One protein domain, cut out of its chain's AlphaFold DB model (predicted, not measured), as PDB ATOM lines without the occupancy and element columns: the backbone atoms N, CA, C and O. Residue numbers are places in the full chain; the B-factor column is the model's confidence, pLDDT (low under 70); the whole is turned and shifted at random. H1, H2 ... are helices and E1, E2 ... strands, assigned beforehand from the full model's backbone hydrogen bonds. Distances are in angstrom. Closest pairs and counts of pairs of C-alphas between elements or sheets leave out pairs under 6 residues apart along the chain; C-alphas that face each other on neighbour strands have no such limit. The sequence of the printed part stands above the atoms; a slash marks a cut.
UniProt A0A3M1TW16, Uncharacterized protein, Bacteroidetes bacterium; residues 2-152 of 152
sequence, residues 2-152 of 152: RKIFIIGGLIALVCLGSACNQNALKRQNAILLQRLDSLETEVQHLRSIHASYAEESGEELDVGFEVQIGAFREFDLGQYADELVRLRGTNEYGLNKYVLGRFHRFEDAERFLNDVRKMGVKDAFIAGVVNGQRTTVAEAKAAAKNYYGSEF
ATOM      1  N   ARG A   2     156.159 267.020 248.551       38.09
ATOM      2  CA  ARG A   2     156.598 265.779 249.206       38.09
ATOM      3  C   ARG A   2     158.111 265.848 249.489       38.09
ATOM      4  O   ARG A   2     158.868 266.331 248.655       38.09
ATOM      5  N   LYS A   3     158.523 265.374 250.668       42.34
ATOM      6  CA  LYS A   3     159.927 265.246 251.086       42.34
ATOM      7  C   LYS A   3     160.598 264.109 250.306       42.34
ATOM      8  O   LYS A   3     160.022 263.038 250.146       42.34
ATOM      9  N   ILE A   4     161.800 264.395 249.825       43.75
ATOM     10  CA  ILE A   4     162.668 263.538 249.020       43.75
ATOM     11  C   ILE A   4     163.215 262.379 249.874       43.75
ATOM     12  O   ILE A   4     163.818 262.590 250.925       43.75
ATOM     13  N   PHE A   5     162.973 261.149 249.417       48.62
ATOM     14  CA  PHE A   5     163.501 259.891 249.955       48.62
ATOM     15  C   PHE A   5     164.927 259.680 249.403       48.62
ATOM     16  O   PHE A   5     165.068 259.320 248.240       48.62
ATOM     17  N   ILE A   6     165.987 259.918 250.191       48.78
ATOM     18  CA  ILE A   6     167.392 259.640 249.777       48.78
ATOM     19  C   ILE A   6     168.140 258.695 250.746       48.78
ATOM     20  O   ILE A   6     169.225 258.213 250.444       48.78
ATOM     21  N   ILE A   7     167.557 258.315 251.885       50.81
ATOM     22  CA  ILE A   7     168.314 257.631 252.954       50.81
ATOM     23  C   ILE A   7     168.495 256.111 252.702       50.81
ATOM     24  O   ILE A   7     169.371 255.482 253.288       50.81
ATOM     25  N   GLY A   8     167.737 255.505 251.780       48.19
ATOM     26  CA  GLY A   8     167.788 254.054 251.522       48.19
ATOM     27  C   GLY A   8     168.988 253.552 250.701       48.19
ATOM     28  O   GLY A   8     169.335 252.379 250.795       48.19
ATOM     29  N   GLY A   9     169.640 254.411 249.908       50.00
ATOM     30  CA  GLY A   9     170.689 253.983 248.967       50.00
ATOM     31  C   GLY A   9     172.072 253.762 249.593       50.00
ATOM     32  O   GLY A   9     172.824 252.905 249.136       50.00
ATOM     33  N   LEU A  10     172.411 254.499 250.657       50.47
ATOM     34  CA  LEU A  10     173.768 254.509 251.222       50.47
ATOM     35  C   LEU A  10     174.055 253.281 252.110       50.47
ATOM     36  O   LEU A  10     175.145 252.719 252.056       50.47
ATOM     37  N   ILE A  11     173.071 252.831 252.899       51.28
ATOM     38  CA  ILE A  11     173.227 251.706 253.843       51.28
ATOM     39  C   ILE A  11     173.330 250.364 253.099       51.28
ATOM     40  O   ILE A  11     174.144 249.516 253.462       51.28
ATOM     41  N   ALA A  12     172.567 250.182 252.015       52.25
ATOM     42  CA  ALA A  12     172.664 248.986 251.180       52.25
ATOM     43  C   ALA A  12     174.048 248.870 250.509       52.25
ATOM     44  O   ALA A  12     174.631 247.789 250.486       52.25
ATOM     45  N   LEU A  13     174.615 249.985 250.035       52.06
ATOM     46  CA  LEU A  13     175.904 249.995 249.341       52.06
ATOM     47  C   LEU A  13     177.084 249.622 250.263       52.06
ATOM     48  O   LEU A  13     177.974 248.879 249.849       52.06
ATOM     49  N   VAL A  14     177.058 250.060 251.529       54.06
ATOM     50  CA  VAL A  14     178.078 249.703 252.538       54.06
ATOM     51  C   VAL A  14     177.992 248.223 252.938       54.06
ATOM     52  O   VAL A  14     179.020 247.551 253.040       54.06
ATOM     53  N   CYS A  15     176.783 247.673 253.105       54.84
ATOM     54  CA  CYS A  15     176.602 246.250 253.420       54.84
ATOM     55  C   CYS A  15     177.003 245.322 252.258       54.84
ATOM     56  O   CYS A  15     177.615 244.279 252.500       54.84
ATOM     57  N   LEU A  16     176.725 245.700 251.001       55.78
ATOM     58  CA  LEU A  16     177.169 244.934 249.829       55.78
ATOM     59  C   LEU A  16     178.699 244.941 249.667       55.78
ATOM     60  O   LEU A  16     179.274 243.904 249.335       55.78
ATOM     61  N   GLY A  17     179.364 246.073 249.930       59.88
ATOM     62  CA  GLY A  17     180.825 246.187 249.850       59.88
ATOM     63  C   GLY A  17     181.553 245.265 250.835       59.88
ATOM     64  O   GLY A  17     182.443 244.511 250.440       59.88
ATOM     65  N   SER A  18     181.125 245.255 252.101       62.72
ATOM     66  CA  SER A  18     181.713 244.411 253.152       62.72
ATOM     67  C   SER A  18     181.487 242.914 252.905       62.72
ATOM     68  O   SER A  18     182.413 242.118 253.055       62.72
ATOM     69  N   ALA A  19     180.286 242.522 252.464       63.88
ATOM     70  CA  ALA A  19     179.968 241.127 252.152       63.88
ATOM     71  C   ALA A  19     180.707 240.618 250.898       63.88
ATOM     72  O   ALA A  19     181.183 239.481 250.879       63.88
ATOM     73  N   CYS A  20     180.851 241.454 249.861       61.59
ATOM     74  CA  CYS A  20     181.627 241.118 248.663       61.59
ATOM     75  C   CYS A  20     183.112 240.912 249.001       61.59
ATOM     76  O   CYS A  20     183.700 239.906 248.601       61.59
ATOM     77  N   ASN A  21     183.686 241.797 249.822       76.56
ATOM     78  CA  ASN A  21     185.066 241.681 250.288       76.56
ATOM     79  C   ASN A  21     185.283 240.416 251.144       76.56
ATOM     80  O   ASN A  21     186.236 239.668 250.938       76.56
ATOM     81  N   GLN A  22     184.350 240.102 252.047       84.56
ATOM     82  CA  GLN A  22     184.427 238.898 252.881       84.56
ATOM     83  C   GLN A  22     184.302 237.600 252.061       84.56
ATOM     84  O   GLN A  22     184.962 236.605 252.364       84.56
ATOM     85  N   ASN A  23     183.496 237.602 250.996       85.38
ATOM     86  CA  ASN A  23     183.384 236.470 250.074       85.38
ATOM     87  C   ASN A  23     184.634 236.304 249.200       85.38
ATOM     88  O   ASN A  23     185.077 235.175 248.990       85.38
ATOM     89  N   ALA A  24     185.223 237.401 248.719       88.12
ATOM     90  CA  ALA A  24     186.491 237.372 247.991       88.12
ATOM     91  C   ALA A  24     187.624 236.814 248.866       88.12
ATOM     92  O   ALA A  24     188.347 235.917 248.432       88.12
ATOM     93  N   LEU A  25     187.699 237.246 250.129       89.06
ATOM     94  CA  LEU A  25     188.672 236.745 251.098       89.06
ATOM     95  C   LEU A  25     188.492 235.245 251.381       89.06
ATOM     96  O   LEU A  25     189.460 234.491 251.381       89.06
ATOM     97  N   LYS A  26     187.249 234.774 251.553       91.75
ATOM     98  CA  LYS A  26     186.959 233.336 251.720       91.75
ATOM     99  C   LYS A  26     187.385 232.511 250.503       91.75
ATOM    100  O   LYS A  26     187.946 231.433 250.673       91.75
ATOM    101  N   ARG A  27     187.149 233.017 249.288       91.44
ATOM    102  CA  ARG A  27     187.599 232.362 248.047       91.44
ATOM    103  C   ARG A  27     189.121 232.290 247.979       91.44
ATOM    104  O   ARG A  27     189.655 231.237 247.653       91.44
ATOM    105  N   GLN A  28     189.809 233.376 248.327       92.56
ATOM    106  CA  GLN A  28     191.268 233.395 248.379       92.56
ATOM    107  C   GLN A  28     191.802 232.384 249.398       92.56
ATOM    108  O   GLN A  28     192.700 231.620 249.064       92.56
ATOM    109  N   ASN A  29     191.207 232.303 250.591       92.50
ATOM    110  CA  ASN A  29     191.585 231.308 251.597       92.50
ATOM    111  C   ASN A  29     191.372 229.874 251.098       92.50
ATOM    112  O   ASN A  29     192.241 229.036 251.297       92.50
ATOM    113  N   ALA A  30     190.269 229.591 250.399       95.00
ATOM    114  CA  ALA A  30     190.032 228.270 249.816       95.00
ATOM    115  C   ALA A  30     191.088 227.900 248.758       95.00
ATOM    116  O   ALA A  30     191.614 226.791 248.771       95.00
ATOM    117  N   ILE A  31     191.449 228.846 247.882       96.25
ATOM    118  CA  ILE A  31     192.502 228.647 246.874       96.25
ATOM    119  C   ILE A  31     193.867 228.443 247.542       96.25
ATOM    120  O   ILE A  31     194.652 227.608 247.100       96.25
ATOM    121  N   LEU A  32     194.164 229.206 248.595       95.12
ATOM    122  CA  LEU A  32     195.405 229.061 249.353       95.12
ATOM    123  C   LEU A  32     195.488 227.687 250.020       95.12
ATOM    124  O   LEU A  32     196.520 227.040 249.903       95.12
ATOM    125  N   LEU A  33     194.403 227.211 250.635       94.44
ATOM    126  CA  LEU A  33     194.344 225.871 251.227       94.44
ATOM    127  C   LEU A  33     194.578 224.773 250.182       94.44
ATOM    128  O   LEU A  33     195.369 223.871 250.425       94.44
ATOM    129  N   GLN A  34     193.976 224.888 248.996       95.56
ATOM    130  CA  GLN A  34     194.217 223.941 247.903       95.56
ATOM    131  C   GLN A  34     195.685 223.946 247.444       95.56
ATOM    132  O   GLN A  34     196.255 222.900 247.146       95.56
ATOM    133  N   ARG A  35     196.312 225.126 247.370       95.38
ATOM    134  CA  ARG A  35     197.734 225.234 247.020       95.38
ATOM    135  C   ARG A  35     198.623 224.615 248.087       95.38
ATOM    136  O   ARG A  35     199.600 223.983 247.716       95.38
ATOM    137  N   LEU A  36     198.298 224.795 249.366       93.50
ATOM    138  CA  LEU A  36     199.040 224.180 250.467       93.50
ATOM    139  C   LEU A  36     199.002 222.653 250.369       93.50
ATOM    140  O   LEU A  36     200.059 222.040 250.401       93.50
ATOM    141  N   ASP A  37     197.825 222.075 250.143       93.31
ATOM    142  CA  ASP A  37     197.642 220.626 249.971       93.31
ATOM    143  C   ASP A  37     198.440 220.072 248.772       93.31
ATOM    144  O   ASP A  37     199.184 219.093 248.878       93.31
ATOM    145  N   SER A  38     198.376 220.769 247.632       93.81
ATOM    146  CA  SER A  38     199.164 220.417 246.445       93.81
ATOM    147  C   SER A  38     200.670 220.520 246.690       93.81
ATOM    148  O   SER A  38     201.425 219.705 246.162       93.81
ATOM    149  N   LEU A  39     201.117 221.525 247.445       94.44
ATOM    150  CA  LEU A  39     202.532 221.729 247.739       94.44
ATOM    151  C   LEU A  39     203.045 220.685 248.737       94.44
ATOM    152  O   LEU A  39     204.165 220.209 248.598       94.44
ATOM    153  N   GLU A  40     202.224 220.306 249.715       90.75
ATOM    154  CA  GLU A  40     202.538 219.255 250.682       90.75
ATOM    155  C   GLU A  40     202.696 217.895 249.992       90.75
ATOM    156  O   GLU A  40     203.685 217.201 250.226       90.75
ATOM    157  N   THR A  41     201.792 217.576 249.063       89.88
ATOM    158  CA  THR A  41     201.883 216.369 248.227       89.88
ATOM    159  C   THR A  41     203.180 216.345 247.409       89.88
ATOM    160  O   THR A  41     203.890 215.339 247.391       89.88
ATOM    161  N   GLU A  42     203.534 217.462 246.766       90.56
ATOM    162  CA  GLU A  42     204.770 217.567 245.979       90.56
ATOM    163  C   GLU A  42     206.021 217.405 246.855       90.56
ATOM    164  O   GLU A  42     206.960 216.702 246.486       90.56
ATOM    165  N   VAL A  43     206.033 218.005 248.049       91.81
ATOM    166  CA  VAL A  43     207.147 217.870 248.999       91.81
ATOM    167  C   VAL A  43     207.322 216.419 249.447       91.81
ATOM    168  O   VAL A  43     208.456 215.945 249.516       91.81
ATOM    169  N   GLN A  44     206.236 215.701 249.734       88.19
ATOM    170  CA  GLN A  44     206.305 214.282 250.104       88.19
ATOM    171  C   GLN A  44     206.879 213.428 248.966       88.19
ATOM    172  O   GLN A  44     207.756 212.596 249.200       88.19
ATOM    173  N   HIS A  45     206.451 213.684 247.729       87.50
ATOM    174  CA  HIS A  45     206.973 213.000 246.549       87.50
ATOM    175  C   HIS A  45     208.466 213.284 246.313       87.50
ATOM    176  O   HIS A  45     209.258 212.368 246.101       87.50
ATOM    177  N   LEU A  46     208.891 214.544 246.412       90.19
ATOM    178  CA  LEU A  46     210.304 214.898 246.261       90.19
ATOM    179  C   LEU A  46     211.174 214.289 247.363       90.19
ATOM    180  O   LEU A  46     212.302 213.880 247.096       90.19
ATOM    181  N   ARG A  47     210.656 214.190 248.592       89.00
ATOM    182  CA  ARG A  47     211.351 213.536 249.706       89.00
ATOM    183  C   ARG A  47     211.565 212.050 249.462       89.00
ATOM    184  O   ARG A  47     212.660 211.568 249.733       89.00
ATOM    185  N   SER A  48     210.565 211.329 248.953       82.12
ATOM    186  CA  SER A  48     210.723 209.898 248.656       82.12
ATOM    187  C   SER A  48     211.730 209.665 247.528       82.12
ATOM    188  O   SER A  48     212.582 208.786 247.641       82.12
ATOM    189  N   ILE A  49     211.712 210.514 246.497       86.88
ATOM    190  CA  ILE A  49     212.716 210.505 245.427       86.88
ATOM    191  C   ILE A  49     214.115 210.794 245.979       86.88
ATOM    192  O   ILE A  49     215.066 210.088 245.664       86.88
ATOM    193  N   HIS A  50     214.271 211.832 246.800       85.81
ATOM    194  CA  HIS A  50     215.571 212.153 247.384       85.81
ATOM    195  C   HIS A  50     216.090 210.993 248.237       85.81
ATOM    196  O   HIS A  50     217.273 210.672 248.184       85.81
ATOM    197  N   ALA A  51     215.208 210.334 248.988       82.75
ATOM    198  CA  ALA A  51     215.590 209.211 249.820       82.75
ATOM    199  C   ALA A  51     216.107 208.022 249.003       82.75
ATOM    200  O   ALA A  51     217.132 207.463 249.373       82.75
ATOM    201  N   SER A  52     215.485 207.677 247.871       82.81
ATOM    202  CA  SER A  52     216.003 206.602 247.013       82.81
ATOM    203  C   SER A  52     217.380 206.937 246.420       82.81
ATOM    204  O   SER A  52     218.256 206.074 246.383       82.81
ATOM    205  N   TYR A  53     217.628 208.197 246.048       84.50
ATOM    206  CA  TYR A  53     218.967 208.642 245.642       84.50
ATOM    207  C   TYR A  53     219.980 208.610 246.797       84.50
ATOM    208  O   TYR A  53     221.138 208.234 246.594       84.50
ATOM    209  N   ALA A  54     219.565 208.987 248.008       82.00
ATOM    210  CA  ALA A  54     220.410 208.945 249.196       82.00
ATOM    211  C   ALA A  54     220.807 207.504 249.555       82.00
ATOM    212  O   ALA A  54     221.949 207.260 249.931       82.00
ATOM    213  N   GLU A  55     219.917 206.527 249.377       83.62
ATOM    214  CA  GLU A  55     220.250 205.108 249.550       83.62
ATOM    215  C   GLU A  55     221.308 204.625 248.557       83.62
ATOM    216  O   GLU A  55     222.273 203.970 248.954       83.62
ATOM    217  N   GLU A  56     221.140 204.948 247.271       80.62
ATOM    218  CA  GLU A  56     222.049 204.500 246.211       80.62
ATOM    219  C   GLU A  56     223.436 205.139 246.345       80.62
ATOM    220  O   GLU A  56     224.461 204.463 246.222       80.62
ATOM    221  N   SER A  57     223.473 206.438 246.641       78.81
ATOM    222  CA  SER A  57     224.714 207.177 246.889       78.81
ATOM    223  C   SER A  57     225.326 206.860 248.258       78.81
ATOM    224  O   SER A  57     226.532 207.021 248.455       78.81
ATOM    225  N   GLY A  58     224.515 206.391 249.208       73.44
ATOM    226  CA  GLY A  58     224.850 206.174 250.612       73.44
ATOM    227  C   GLY A  58     224.845 207.445 251.470       73.44
ATOM    228  O   GLY A  58     225.360 207.404 252.587       73.44
ATOM    229  N   GLU A  59     224.337 208.576 250.979       82.38
ATOM    230  CA  GLU A  59     224.229 209.830 251.741       82.38
ATOM    231  C   GLU A  59     223.421 209.688 253.042       82.38
ATOM    232  O   GLU A  59     222.811 208.655 253.323       82.38
ATOM    233  N   GLU A  60     223.537 210.679 253.930       83.69
ATOM    234  CA  GLU A  60     222.819 210.659 255.208       83.69
ATOM    235  C   GLU A  60     221.315 210.790 254.993       83.69
ATOM    236  O   GLU A  60     220.852 211.553 254.151       83.69
ATOM    237  N   LEU A  61     220.553 210.013 255.761       86.56
ATOM    238  CA  LEU A  61     219.102 210.079 255.741       86.56
ATOM    239  C   LEU A  61     218.630 211.126 256.743       86.56
ATOM    240  O   LEU A  61     219.006 211.070 257.911       86.56
ATOM    241  N   ASP A  62     217.720 212.000 256.323       90.94
ATOM    242  CA  ASP A  62     216.946 212.809 257.264       90.94
ATOM    243  C   ASP A  62     216.049 211.913 258.124       90.94
ATOM    244  O   ASP A  62     216.024 212.037 259.344       90.94
ATOM    245  N   VAL A  63     215.313 210.991 257.501       93.81
ATOM    246  CA  VAL A  63     214.424 210.041 258.180       93.81
ATOM    247  C   VAL A  63     214.619 208.657 257.573       93.81
ATOM    248  O   VAL A  63     214.716 208.521 256.362       93.81
ATOM    249  N   GLY A  64     214.677 207.608 258.387       94.00
ATOM    250  CA  GLY A  64     214.747 206.240 257.873       94.00
ATOM    251  C   GLY A  64     215.463 205.283 258.808       94.00
ATOM    252  O   GLY A  64     215.326 205.360 260.030       94.00
ATOM    253  N   PHE A  65     216.202 204.345 258.226       94.94
ATOM    254  CA  PHE A  65     216.742 203.179 258.905       94.94
ATOM    255  C   PHE A  65     218.165 202.885 258.439       94.94
ATOM    256  O   PHE A  65     218.457 202.870 257.248       94.94
ATOM    257  N   GLU A  66     219.055 202.592 259.378       93.94
ATOM    258  CA  GLU A  66     220.431 202.184 259.092       93.94
ATOM    259  C   GLU A  66     220.658 200.755 259.574       93.94
ATOM    260  O   GLU A  66     220.365 200.438 260.727       93.94
ATOM    261  N   VAL A  67     221.234 199.900 258.729       93.25
ATOM    262  CA  VAL A  67     221.737 198.587 259.152       93.25
ATOM    263  C   VAL A  67     223.194 198.734 259.561       93.25
ATOM    264  O   VAL A  67     224.057 199.061 258.746       93.25
ATOM    265  N   GLN A  68     223.460 198.508 260.842       93.12
ATOM    266  CA  GLN A  68     224.748 198.752 261.485       93.12
ATOM    267  C   GLN A  68     225.350 197.450 261.995       93.12
ATOM    268  O   GLN A  68     224.624 196.570 262.454       93.12
ATOM    269  N   ILE A  69     226.679 197.351 261.959       90.69
ATOM    270  CA  ILE A  69     227.424 196.243 262.588       90.69
ATOM    271  C   ILE A  69     227.877 196.580 264.006       90.69
ATOM    272  O   ILE A  69     228.149 195.681 264.795       90.69
ATOM    273  N   GLY A  70     227.951 197.869 264.338       85.50
ATOM    274  CA  GLY A  70     228.272 198.312 265.682       85.50
ATOM    275  C   GLY A  70     228.629 199.788 265.780       85.50
ATOM    276  O   GLY A  70     228.811 200.483 264.778       85.50
ATOM    277  N   ALA A  71     228.710 200.238 267.028       85.00
ATOM    278  CA  ALA A  71     229.193 201.547 267.429       85.00
ATOM    279  C   ALA A  71     230.207 201.333 268.561       85.00
ATOM    280  O   ALA A  71     229.833 200.879 269.644       85.00
ATOM    281  N   PHE A  72     231.485 201.594 268.295       85.75
ATOM    282  CA  PHE A  72     232.590 201.184 269.169       85.75
ATOM    283  C   PHE A  72     233.409 202.391 269.630       85.75
ATOM    284  O   PHE A  72     233.614 203.315 268.851       85.75
ATOM    285  N   ARG A  73     233.914 202.389 270.870       84.25
ATOM    286  CA  ARG A  73     234.845 203.436 271.340       84.25
ATOM    287  C   ARG A  73     236.280 203.131 270.932       84.25
ATOM    288  O   ARG A  73     237.015 204.021 270.530       84.25
ATOM    289  N   GLU A  74     236.673 201.868 271.048       84.44
ATOM    290  CA  GLU A  74     238.067 201.438 270.939       84.44
ATOM    291  C   GLU A  74     238.462 200.997 269.521       84.44
ATOM    292  O   GLU A  74     239.647 200.839 269.235       84.44
ATOM    293  N   PHE A  75     237.489 200.802 268.625       78.38
ATOM    294  CA  PHE A  75     237.725 200.378 267.245       78.38
ATOM    295  C   PHE A  75     237.431 201.524 266.282       78.38
ATOM    296  O   PHE A  75     236.268 201.842 266.026       78.38
ATOM    297  N   ASP A  76     238.492 202.134 265.755       83.00
ATOM    298  CA  ASP A  76     238.446 203.183 264.736       83.00
ATOM    299  C   ASP A  76     238.998 202.660 263.395       83.00
ATOM    300  O   ASP A  76     240.176 202.317 263.271       83.00
ATOM    301  N   LEU A  77     238.121 202.570 262.395       80.31
ATOM    302  CA  LEU A  77     238.434 202.186 261.021       80.31
ATOM    303  C   LEU A  77     238.556 203.410 260.106       80.31
ATOM    304  O   LEU A  77     238.654 203.237 258.897       80.31
ATOM    305  N   GLY A  78     238.561 204.634 260.649       78.94
ATOM    306  CA  GLY A  78     238.667 205.869 259.871       78.94
ATOM    307  C   GLY A  78     239.914 205.918 258.987       78.94
ATOM    308  O   GLY A  78     239.867 206.450 257.885       78.94
ATOM    309  N   GLN A  79     241.004 205.272 259.412       79.62
ATOM    310  CA  GLN A  79     242.221 205.114 258.606       79.62
ATOM    311  C   GLN A  79     242.032 204.286 257.320       79.62
ATOM    312  O   GLN A  79     242.907 204.320 256.467       79.62
ATOM    313  N   TYR A  80     240.931 203.534 257.207       76.19
ATOM    314  CA  TYR A  80     240.579 202.707 256.049       76.19
ATOM    315  C   TYR A  80     239.362 203.262 255.288       76.19
ATOM    316  O   TYR A  80     238.718 202.540 254.526       76.19
ATOM    317  N   ALA A  81     238.949 204.505 255.571       73.50
ATOM    318  CA  ALA A  81     237.703 205.062 255.049       73.50
ATOM    319  C   ALA A  81     237.688 205.136 253.513       73.50
ATOM    320  O   ALA A  81     236.648 204.878 252.907       73.50
ATOM    321  N   ASP A  82     238.837 205.422 252.895       73.75
ATOM    322  CA  ASP A  82     238.974 205.518 251.438       73.75
ATOM    323  C   ASP A  82     238.844 204.139 250.761       73.75
ATOM    324  O   ASP A  82     238.335 204.021 249.645       73.75
ATOM    325  N   GLU A  83     239.253 203.070 251.447       76.81
ATOM    326  CA  GLU A  83     239.143 201.685 250.986       76.81
ATOM    327  C   GLU A  83     237.761 201.074 251.272       76.81
ATOM    328  O   GLU A  83     237.307 200.163 250.570       76.81
ATOM    329  N   LEU A  84     237.058 201.581 252.285       69.94
ATOM    330  CA  LEU A  84     235.747 201.115 252.733       69.94
ATOM    331  C   LEU A  84     234.595 201.770 251.955       69.94
ATOM    332  O   LEU A  84     233.638 202.280 252.530       69.94
ATOM    333  N   VAL A  85     234.625 201.657 250.624       66.31
ATOM    334  CA  VAL A  85     233.659 202.286 249.691       66.31
ATOM    335  C   VAL A  85     232.184 202.046 250.062       66.31
ATOM    336  O   VAL A  85     231.321 202.868 249.762       66.31
ATOM    337  N   ARG A  86     231.871 200.915 250.712       70.56
ATOM    338  CA  ARG A  86     230.502 200.537 251.113       70.56
ATOM    339  C   ARG A  86     230.266 200.478 252.624       70.56
ATOM    340  O   ARG A  86     229.133 200.239 253.027       70.56
ATOM    341  N   LEU A  87     231.296 200.673 253.454       80.94
ATOM    342  CA  LEU A  87     231.159 200.684 254.912       80.94
ATOM    343  C   LEU A  87     231.409 202.102 255.413       80.94
ATOM    344  O   LEU A  87     232.543 202.566 255.460       80.94
ATOM    345  N   ARG A  88     230.341 202.790 255.815       77.75
ATOM    346  CA  ARG A  88     230.466 204.169 256.287       77.75
ATOM    347  C   ARG A  88     230.799 204.195 257.771       77.75
ATOM    348  O   ARG A  88     230.017 203.710 258.589       77.75
ATOM    349  N   GLY A  89     231.966 204.753 258.086       79.19
ATOM    350  CA  GLY A  89     232.412 205.065 259.439       79.19
ATOM    351  C   GLY A  89     232.103 206.520 259.785       79.19
ATOM    352  O   GLY A  89     232.542 207.420 259.075       79.19
ATOM    353  N   THR A  90     231.375 206.769 260.871       79.69
ATOM    354  CA  THR A  90     231.136 208.132 261.382       79.69
ATOM    355  C   THR A  90     231.388 208.180 262.882       79.69
ATOM    356  O   THR A  90     230.954 207.275 263.597       79.69
ATOM    357  N   ASN A  91     232.037 209.236 263.373       82.62
ATOM    358  CA  ASN A  91     232.193 209.458 264.807       82.62
ATOM    359  C   ASN A  91     230.984 210.228 265.354       82.62
ATOM    360  O   ASN A  91     230.702 211.341 264.918       82.62
ATOM    361  N   GLU A  92     230.276 209.634 266.308       80.44
ATOM    362  CA  GLU A  92     229.093 210.217 266.934       80.44
ATOM    363  C   GLU A  92     229.188 210.008 268.452       80.44
ATOM    364  O   GLU A  92     229.268 208.878 268.928       80.44
ATOM    365  N   TYR A  93     229.234 211.094 269.232       83.88
ATOM    366  CA  TYR A  93     229.376 211.054 270.699       83.88
ATOM    367  C   TYR A  93     230.566 210.214 271.213       83.88
ATOM    368  O   TYR A  93     230.481 209.570 272.262       83.88
ATOM    369  N   GLY A  94     231.685 210.207 270.481       83.44
ATOM    370  CA  GLY A  94     232.863 209.406 270.830       83.44
ATOM    371  C   GLY A  94     232.711 207.910 270.533       83.44
ATOM    372  O   GLY A  94     233.495 207.108 271.036       83.44
ATOM    373  N   LEU A  95     231.706 207.531 269.741       84.88
ATOM    374  CA  LEU A  95     231.530 206.191 269.195       84.88
ATOM    375  C   LEU A  95     231.765 206.212 267.687       84.88
ATOM    376  O   LEU A  95     231.182 207.019 266.969       84.88
ATOM    377  N   ASN A  96     232.564 205.273 267.199       87.25
ATOM    378  CA  ASN A  96     232.740 205.017 265.780       87.25
ATOM    379  C   ASN A  96     231.630 204.073 265.316       87.25
ATOM    380  O   ASN A  96     231.630 202.882 265.637       87.25
ATOM    381  N   LYS A  97     230.648 204.641 264.618       87.75
ATOM    382  CA  LYS A  97     229.485 203.958 264.046       87.75
ATOM    383  C   LYS A  97     229.837 203.408 262.667       87.75
ATOM    384  O   LYS A  97     230.349 204.155 261.840       87.75
ATOM    385  N   TYR A  98     229.502 202.141 262.419       90.19
ATOM    386  CA  TYR A  98     229.741 201.462 261.142       90.19
ATOM    387  C   TYR A  98     228.432 200.997 260.500       90.19
ATOM    388  O   TYR A  98     227.762 200.088 261.007       90.19
ATOM    389  N   VAL A  99     228.085 201.625 259.376       90.56
ATOM    390  CA  VAL A  99     226.829 201.425 258.637       90.56
ATOM    391  C   VAL A  99     227.092 200.639 257.350       90.56
ATOM    392  O   VAL A  99     227.961 201.014 256.564       90.56
ATOM    393  N   LEU A 100     226.324 199.567 257.130       89.69
ATOM    394  CA  LEU A 100     226.364 198.731 255.921       89.69
ATOM    395  C   LEU A 100     225.336 199.136 254.862       89.69
ATOM    396  O   LEU A 100     225.513 198.831 253.686       89.69
ATOM    397  N   GLY A 101     224.235 199.750 255.283       89.56
ATOM    398  CA  GLY A 101     223.146 200.129 254.394       89.56
ATOM    399  C   GLY A 101     222.215 201.130 255.055       89.56
ATOM    400  O   GLY A 101     222.054 201.129 256.278       89.56
ATOM    401  N   ARG A 102     221.619 201.982 254.227       91.50
ATOM    402  CA  ARG A 102     220.650 203.009 254.600       91.50
ATOM    403  C   ARG A 102     219.376 202.742 253.821       91.50
ATOM    404  O   ARG A 102     219.468 202.389 252.650       91.50
ATOM    405  N   PHE A 103     218.235 202.857 254.488       92.56
ATOM    406  CA  PHE A 103     216.936 202.528 253.925       92.56
ATOM    407  C   PHE A 103     215.858 203.512 254.398       92.56
ATOM    408  O   PHE A 103     215.736 203.754 255.595       92.56
ATOM    409  N   HIS A 104     215.032 204.041 253.505       91.88
ATOM    410  CA  HIS A 104     213.852 204.842 253.837       91.88
ATOM    411  C   HIS A 104     212.670 203.960 254.257       91.88
ATOM    412  O   HIS A 104     211.820 204.392 255.034       91.88
ATOM    413  N   ARG A 105     212.653 202.696 253.811       91.69
ATOM    414  CA  ARG A 105     211.661 201.677 254.185       91.69
ATOM    415  C   ARG A 105     212.198 200.704 255.215       91.69
ATOM    416  O   ARG A 105     213.295 200.158 255.076       91.69
ATOM    417  N   PHE A 106     211.380 200.409 256.218       93.94
ATOM    418  CA  PHE A 106     211.771 199.463 257.255       93.94
ATOM    419  C   PHE A 106     211.899 198.035 256.715       93.94
ATOM    420  O   PHE A 106     212.823 197.315 257.084       93.94
ATOM    421  N   GLU A 107     210.986 197.618 255.840       93.56
ATOM    422  CA  GLU A 107     210.954 196.253 255.310       93.56
ATOM    423  C   GLU A 107     212.211 195.953 254.488       93.56
ATOM    424  O   GLU A 107     212.677 194.814 254.450       93.56
ATOM    425  N   ASP A 108     212.766 196.966 253.828       92.44
ATOM    426  CA  ASP A 108     213.979 196.846 253.021       92.44
ATOM    427  C   ASP A 108     215.201 196.685 253.932       92.44
ATOM    428  O   ASP A 108     215.999 195.763 253.737       92.44
ATOM    429  N   ALA A 109     215.262 197.477 255.010       94.81
ATOM    430  CA  ALA A 109     216.261 197.322 256.064       94.81
ATOM    431  C   ALA A 109     216.192 195.941 256.733       94.81
ATOM    432  O   ALA A 109     217.227 195.330 256.995       94.81
ATOM    433  N   GLU A 110     214.991 195.425 257.003       96.06
ATOM    434  CA  GLU A 110     214.790 194.116 257.629       96.06
ATOM    435  C   GLU A 110     215.242 192.965 256.726       96.06
ATOM    436  O   GLU A 110     215.946 192.059 257.185       96.06
ATOM    437  N   ARG A 111     214.905 193.008 255.431       95.06
ATOM    438  CA  ARG A 111     215.393 192.013 254.463       95.06
ATOM    439  C   ARG A 111     216.915 192.041 254.368       95.06
ATOM    440  O   ARG A 111     217.543 190.991 254.506       95.06
ATOM    441  N   PHE A 112     217.501 193.229 254.234       94.56
ATOM    442  CA  PHE A 112     218.951 193.382 254.178       94.56
ATOM    443  C   PHE A 112     219.635 192.895 255.463       94.56
ATOM    444  O   PHE A 112     220.596 192.131 255.396       94.56
ATOM    445  N   LEU A 113     219.105 193.249 256.638       94.81
ATOM    446  CA  LEU A 113     219.607 192.769 257.926       94.81
ATOM    447  C   LEU A 113     219.607 191.237 257.998       94.81
ATOM    448  O   LEU A 113     220.576 190.635 258.464       94.81
ATOM    449  N   ASN A 114     218.525 190.598 257.552       94.19
ATOM    450  CA  ASN A 114     218.420 189.143 257.551       94.19
ATOM    451  C   ASN A 114     219.493 188.502 256.666       94.19
ATOM    452  O   ASN A 114     220.098 187.508 257.070       94.19
ATOM    453  N   ASP A 115     219.771 189.075 255.500       93.56
ATOM    454  CA  ASP A 115     220.814 188.574 254.605       93.56
ATOM    455  C   ASP A 115     222.219 188.810 255.176       93.56
ATOM    456  O   ASP A 115     223.036 187.890 255.199       93.56
ATOM    457  N   VAL A 116     222.472 189.979 255.768       91.69
ATOM    458  CA  VAL A 116     223.713 190.293 256.499       91.69
ATOM    459  C   VAL A 116     223.970 189.303 257.640       91.69
ATOM    460  O   VAL A 116     225.083 188.789 257.793       91.69
ATOM    461  N   ARG A 117     222.934 188.953 258.408       93.12
ATOM    462  CA  ARG A 117     223.039 187.956 259.480       93.12
ATOM    463  C   ARG A 117     223.290 186.546 258.948       93.12
ATOM    464  O   ARG A 117     224.101 185.829 259.534       93.12
ATOM    465  N   LYS A 118     222.665 186.151 257.829       92.88
ATOM    466  CA  LYS A 118     222.941 184.864 257.153       92.88
ATOM    467  C   LYS A 118     224.386 184.769 256.660       92.88
ATOM    468  O   LYS A 118     224.956 183.684 256.690       92.88
ATOM    469  N   MET A 119     224.985 185.891 256.254       90.50
ATOM    470  CA  MET A 119     226.397 185.967 255.858       90.50
ATOM    471  C   MET A 119     227.377 185.885 257.040       90.50
ATOM    472  O   MET A 119     228.580 185.771 256.823       90.50
ATOM    473  N   GLY A 120     226.889 185.904 258.285       90.94
ATOM    474  CA  GLY A 120     227.698 185.676 259.486       90.94
ATOM    475  C   GLY A 120     227.864 186.891 260.397       90.94
ATOM    476  O   GLY A 120     228.408 186.746 261.491       90.94
ATOM    477  N   VAL A 121     227.346 188.063 260.018       90.81
ATOM    478  CA  VAL A 121     227.389 189.272 260.855       90.81
ATOM    479  C   VAL A 121     226.203 189.268 261.824       90.81
ATOM    480  O   VAL A 121     225.208 189.969 261.651       90.81
ATOM    481  N   LYS A 122     226.279 188.392 262.827       90.62
ATOM    482  CA  LYS A 122     225.152 188.067 263.721       90.62
ATOM    483  C   LYS A 122     224.659 189.260 264.538       90.62
ATOM    484  O   LYS A 122     223.452 189.402 264.727       90.62
ATOM    485  N   ASP A 123     225.583 190.120 264.953       91.75
ATOM    486  CA  ASP A 123     225.298 191.267 265.818       91.75
ATOM    487  C   ASP A 123     224.822 192.503 265.048       91.75
ATOM    488  O   ASP A 123     224.569 193.540 265.655       91.75
ATOM    489  N   ALA A 124     224.653 192.403 263.722       94.06
ATOM    490  CA  ALA A 124     224.063 193.490 262.959       94.06
ATOM    491  C   ALA A 124     222.658 193.819 263.488       94.06
ATOM    492  O   ALA A 124     221.903 192.925 263.898       94.06
ATOM    493  N   PHE A 125     222.286 195.095 263.467       95.50
ATOM    494  CA  PHE A 125     220.981 195.577 263.920       95.50
ATOM    495  C   PHE A 125     220.516 196.777 263.092       95.50
ATOM    496  O   PHE A 125     221.307 197.413 262.399       95.50
ATOM    497  N   ILE A 126     219.220 197.088 263.175       96.12
ATOM    498  CA  ILE A 126     218.637 198.287 262.563       96.12
ATOM    499  C   ILE A 126     218.579 199.405 263.606       96.12
ATOM    500  O   ILE A 126     218.048 199.207 264.701       96.12
ATOM    501  N   ALA A 127     219.093 200.579 263.258       95.00
ATOM    502  CA  ALA A 127     218.875 201.828 263.976       95.00
ATOM    503  C   ALA A 127     217.861 202.696 263.221       95.00
ATOM    504  O   ALA A 127     217.853 202.699 261.992       95.00
ATOM    505  N   GLY A 128     217.015 203.429 263.946       96.19
ATOM    506  CA  GLY A 128     216.171 204.461 263.351       96.19
ATOM    507  C   GLY A 128     216.941 205.771 263.200       96.19
ATOM    508  O   GLY A 128     217.842 206.043 263.993       96.19
ATOM    509  N   VAL A 129     216.570 206.583 262.216       94.44
ATOM    510  CA  VAL A 129     217.100 207.932 261.996       94.44
ATOM    511  C   VAL A 129     215.939 208.907 261.847       94.44
ATOM    512  O   VAL A 129     214.987 208.626 261.119       94.44
ATOM    513  N   VAL A 130     216.008 210.032 262.557       95.00
ATOM    514  CA  VAL A 130     215.069 211.155 262.456       95.00
ATOM    515  C   VAL A 130     215.847 212.461 262.581       95.00
ATOM    516  O   VAL A 130     216.610 212.648 263.524       95.00
ATOM    517  N   ASN A 131     215.634 213.372 261.633       93.12
ATOM    518  CA  ASN A 131     216.410 214.601 261.451       93.12
ATOM    519  C   ASN A 131     217.930 214.349 261.417       93.12
ATOM    520  O   ASN A 131     218.691 215.063 262.071       93.12
ATOM    521  N   GLY A 132     218.365 213.280 260.741       90.12
ATOM    522  CA  GLY A 132     219.776 212.880 260.667       90.12
ATOM    523  C   GLY A 132     220.347 212.292 261.962       90.12
ATOM    524  O   GLY A 132     221.502 211.876 261.995       90.12
ATOM    525  N   GLN A 133     219.555 212.219 263.035       91.12
ATOM    526  CA  GLN A 133     219.992 211.715 264.334       91.12
ATOM    527  C   GLN A 133     219.445 210.324 264.610       91.12
ATOM    528  O   GLN A 133     218.309 209.990 264.265       91.12
ATOM    529  N   ARG A 134     220.252 209.505 265.287       90.50
ATOM    530  CA  ARG A 134     219.837 208.168 265.700       90.50
ATOM    531  C   ARG A 134     218.657 208.236 266.673       90.50
ATOM    532  O   ARG A 134     218.697 208.945 267.671       90.50
ATOM    533  N   THR A 135     217.661 207.388 266.440       94.75
ATOM    534  CA  THR A 135     216.538 207.150 267.348       94.75
ATOM    535  C   THR A 135     216.119 205.665 267.358       94.75
ATOM    536  O   THR A 135     216.781 204.789 266.789       94.75
ATOM    537  N   THR A 136     215.030 205.348 268.057       95.81
ATOM    538  CA  THR A 136     214.385 204.042 268.066       95.81
ATOM    539  C   THR A 136     213.730 203.739 266.718       95.81
ATOM    540  O   THR A 136     213.227 204.615 266.016       95.81
ATOM    541  N   VAL A 137     213.676 202.454 266.360       96.06
ATOM    542  CA  VAL A 137     212.976 201.999 265.147       96.06
ATOM    543  C   VAL A 137     211.501 202.410 265.165       96.06
ATOM    544  O   VAL A 137     210.942 202.734 264.123       96.06
ATOM    545  N   ALA A 138     210.862 202.406 266.338       95.69
ATOM    546  CA  ALA A 138     209.458 202.777 266.476       95.69
ATOM    547  C   ALA A 138     209.217 204.256 266.139       95.69
ATOM    548  O   ALA A 138     208.303 204.570 265.378       95.69
ATOM    549  N   GLU A 139     210.060 205.152 266.657       96.19
ATOM    550  CA  GLU A 139     209.992 206.581 266.337       96.19
ATOM    551  C   GLU A 139     210.289 206.842 264.863       96.19
ATOM    552  O   GLU A 139     209.545 207.573 264.214       96.19
ATOM    553  N   ALA A 140     211.312 206.188 264.310       96.38
ATOM    554  CA  ALA A 140     211.646 206.319 262.897       96.38
ATOM    555  C   ALA A 140     210.513 205.832 261.979       96.38
ATOM    556  O   ALA A 140     210.211 206.503 261.003       96.38
ATOM    557  N   LYS A 141     209.812 204.738 262.315       94.75
ATOM    558  CA  LYS A 141     208.612 204.293 261.577       94.75
ATOM    559  C   LYS A 141     207.496 205.334 261.601       94.75
ATOM    560  O   LYS A 141     206.892 205.621 260.571       94.75
ATOM    561  N   ALA A 142     207.227 205.917 262.769       94.25
ATOM    562  CA  ALA A 142     206.211 206.957 262.894       94.25
ATOM    563  C   ALA A 142     206.589 208.222 262.103       94.25
ATOM    564  O   ALA A 142     205.736 208.820 261.449       94.25
ATOM    565  N   ALA A 143     207.865 208.612 262.133       94.56
ATOM    566  CA  ALA A 143     208.380 209.740 261.371       94.56
ATOM    567  C   ALA A 143     208.357 209.472 259.860       94.56
ATOM    568  O   ALA A 143     207.899 210.332 259.115       94.56
ATOM    569  N   ALA A 144     208.780 208.285 259.415       92.38
ATOM    570  CA  ALA A 144     208.829 207.893 258.007       92.38
ATOM    571  C   ALA A 144     207.449 207.998 257.348       92.38
ATOM    572  O   ALA A 144     207.325 208.629 256.302       92.38
ATOM    573  N   LYS A 145     206.398 207.518 258.022       90.62
ATOM    574  CA  LYS A 145     205.013 207.644 257.550       90.62
ATOM    575  C   LYS A 145     204.587 209.097 257.303       90.62
ATOM    576  O   LYS A 145     203.870 209.391 256.352       90.62
ATOM    577  N   ASN A 146     205.012 210.023 258.162       90.50
ATOM    578  CA  ASN A 146     204.682 211.445 258.013       90.50
ATOM    579  C   ASN A 146     205.600 212.153 257.003       90.50
ATOM    580  O   ASN A 146     205.191 213.116 256.360       90.50
ATOM    581  N   TYR A 147     206.851 211.706 256.894       89.94
ATOM    582  CA  TYR A 147     207.879 212.346 256.080       89.94
ATOM    583  C   TYR A 147     207.774 211.946 254.601       89.94
ATOM    584  O   TYR A 147     207.909 212.810 253.734       89.94
ATOM    585  N   TYR A 148     207.487 210.668 254.329       87.31
ATOM    586  CA  TYR A 148     207.386 210.073 252.990       87.31
ATOM    587  C   TYR A 148     205.943 209.812 252.528       87.31
ATOM    588  O   TYR A 148     205.718 209.619 251.336       87.31
ATOM    589  N   GLY A 149     204.966 209.829 253.442       80.31
ATOM    590  CA  GLY A 149     203.552 209.564 253.156       80.31
ATOM    591  C   GLY A 149     203.079 208.177 253.614       80.31
ATOM    592  O   GLY A 149     203.853 207.345 254.074       80.31
ATOM    593  N   SER A 150     201.773 207.915 253.498       69.19
ATOM    594  CA  SER A 150     201.113 206.740 254.100       69.19
ATOM    595  C   SER A 150     201.398 205.387 253.441       69.19
ATOM    596  O   SER A 150     200.935 204.372 253.958       69.19
ATOM    597  N   GLU A 151     202.090 205.360 252.303       66.62
ATOM    598  CA  GLU A 151     202.499 204.116 251.629       66.62
ATOM    599  C   GLU A 151     203.825 203.539 252.169       66.62
ATOM    600  O   GLU A 151     204.288 202.501 251.687       66.62
ATOM    601  N   PHE A 152     204.401 204.204 253.178       59.06
ATOM    602  CA  PHE A 152     205.682 203.905 253.816       59.06
ATOM    603  C   PHE A 152     205.527 203.581 255.308       59.06
ATOM    604  O   PHE A 152     204.671 204.199 255.990       59.06
TER     605      PHE A 152
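What this domain is: This is residues 2 to 152 of the 152 residues of an uncharacterized protein of Bacteroidetes bacterium (UniProt A0A3M1TW16). A small compact head sits at one end of a very long handle: H1 is a single long helix, and residues 2 to 40, of which 8 to 40 belong to H1, stick out free of the rest. The head is a curled sheet of five strands, like part of a barrel, with H2 and H3 packed on it, while the end of H1 only grazes it. The printed part has 151 residues, with H1, E1, E2, E3, H2, E4, E5 and H3 along the chain; the sheet order is E2, E3, E1, E4, E5, all antiparallel, and the class is mixed, helices and strands. The whole is extended, with a radius of gyration of the C-alphas of 28.0 A and spans of 107 by 29 by 25 A.

Where its parts are: Find C-alpha 8 at (167.788, 254.054, 251.522); from there H1, residues 8 to 57, runs 73.9 A to C-alpha 57 at (224.714, 207.177, 246.889). Next come E1, residues 63 to 72, 23.0 A long, E2, residues 88 to 92, and E3, residues 95 to 103, 21.4 A long. Read on to H2, residues 106 to 118, 18.4 A long, then E4, residues 125 to 130, and E5, residues 133 to 135. H3, residues 137 to 148, ends at C-alpha 148, (207.386, 210.073, 252.990).

How they stand to each other: Look first at the strongly twisted sheet, where E1 bends by 83 degrees at residue 69 and E3 by 73 degrees at residue 100. E1 and E4 are antiparallel, with N 66 and O 127 2.9 A apart; E3 and E1 likewise, with N 67 and O 101 at 2.9 A. The hairpin E2 and E3 has N 92 and O 95 at 2.8 A, and the hairpin E4 and E5 has N 135 and O 128 at 2.8 A. H2 and H3 on one face of the sheet make two layers, helices over strands. H3 runs along the strands, over E1 and E4, at a height over the sheet of 6.9 A; its closest C-alphas to E4 are Val 137 and Gly 128, 4.4 A. E3, H2 and E4 form a split strand-helix-strand unit, two strands running the same way with E1 between them, and its crossover is right-handed. H1, with residues 44 to 48 alone, touches H3, the closest C-alphas being Gln 44 and Tyr 148, 5.2 A, at a steep tilt of 55 degrees, opposite ways. Every O i to N i+4 pair is within hydrogen-bond range in H2, 44 of 46 in H1 and 7 of 8 in H3.

The domain as a whole: The C-alphas of Arg 2 and Gly 120 are the two farthest apart, 107.6 A, and the printed part has no cut. Without residues 2 to 40 the body spans 44 by 26 by 23 A. The link E1 to E2, residues 73 to 87, is long. Look for pLDDT under 70 at residues 2 to 20, 84 to 85 and 150 to 152.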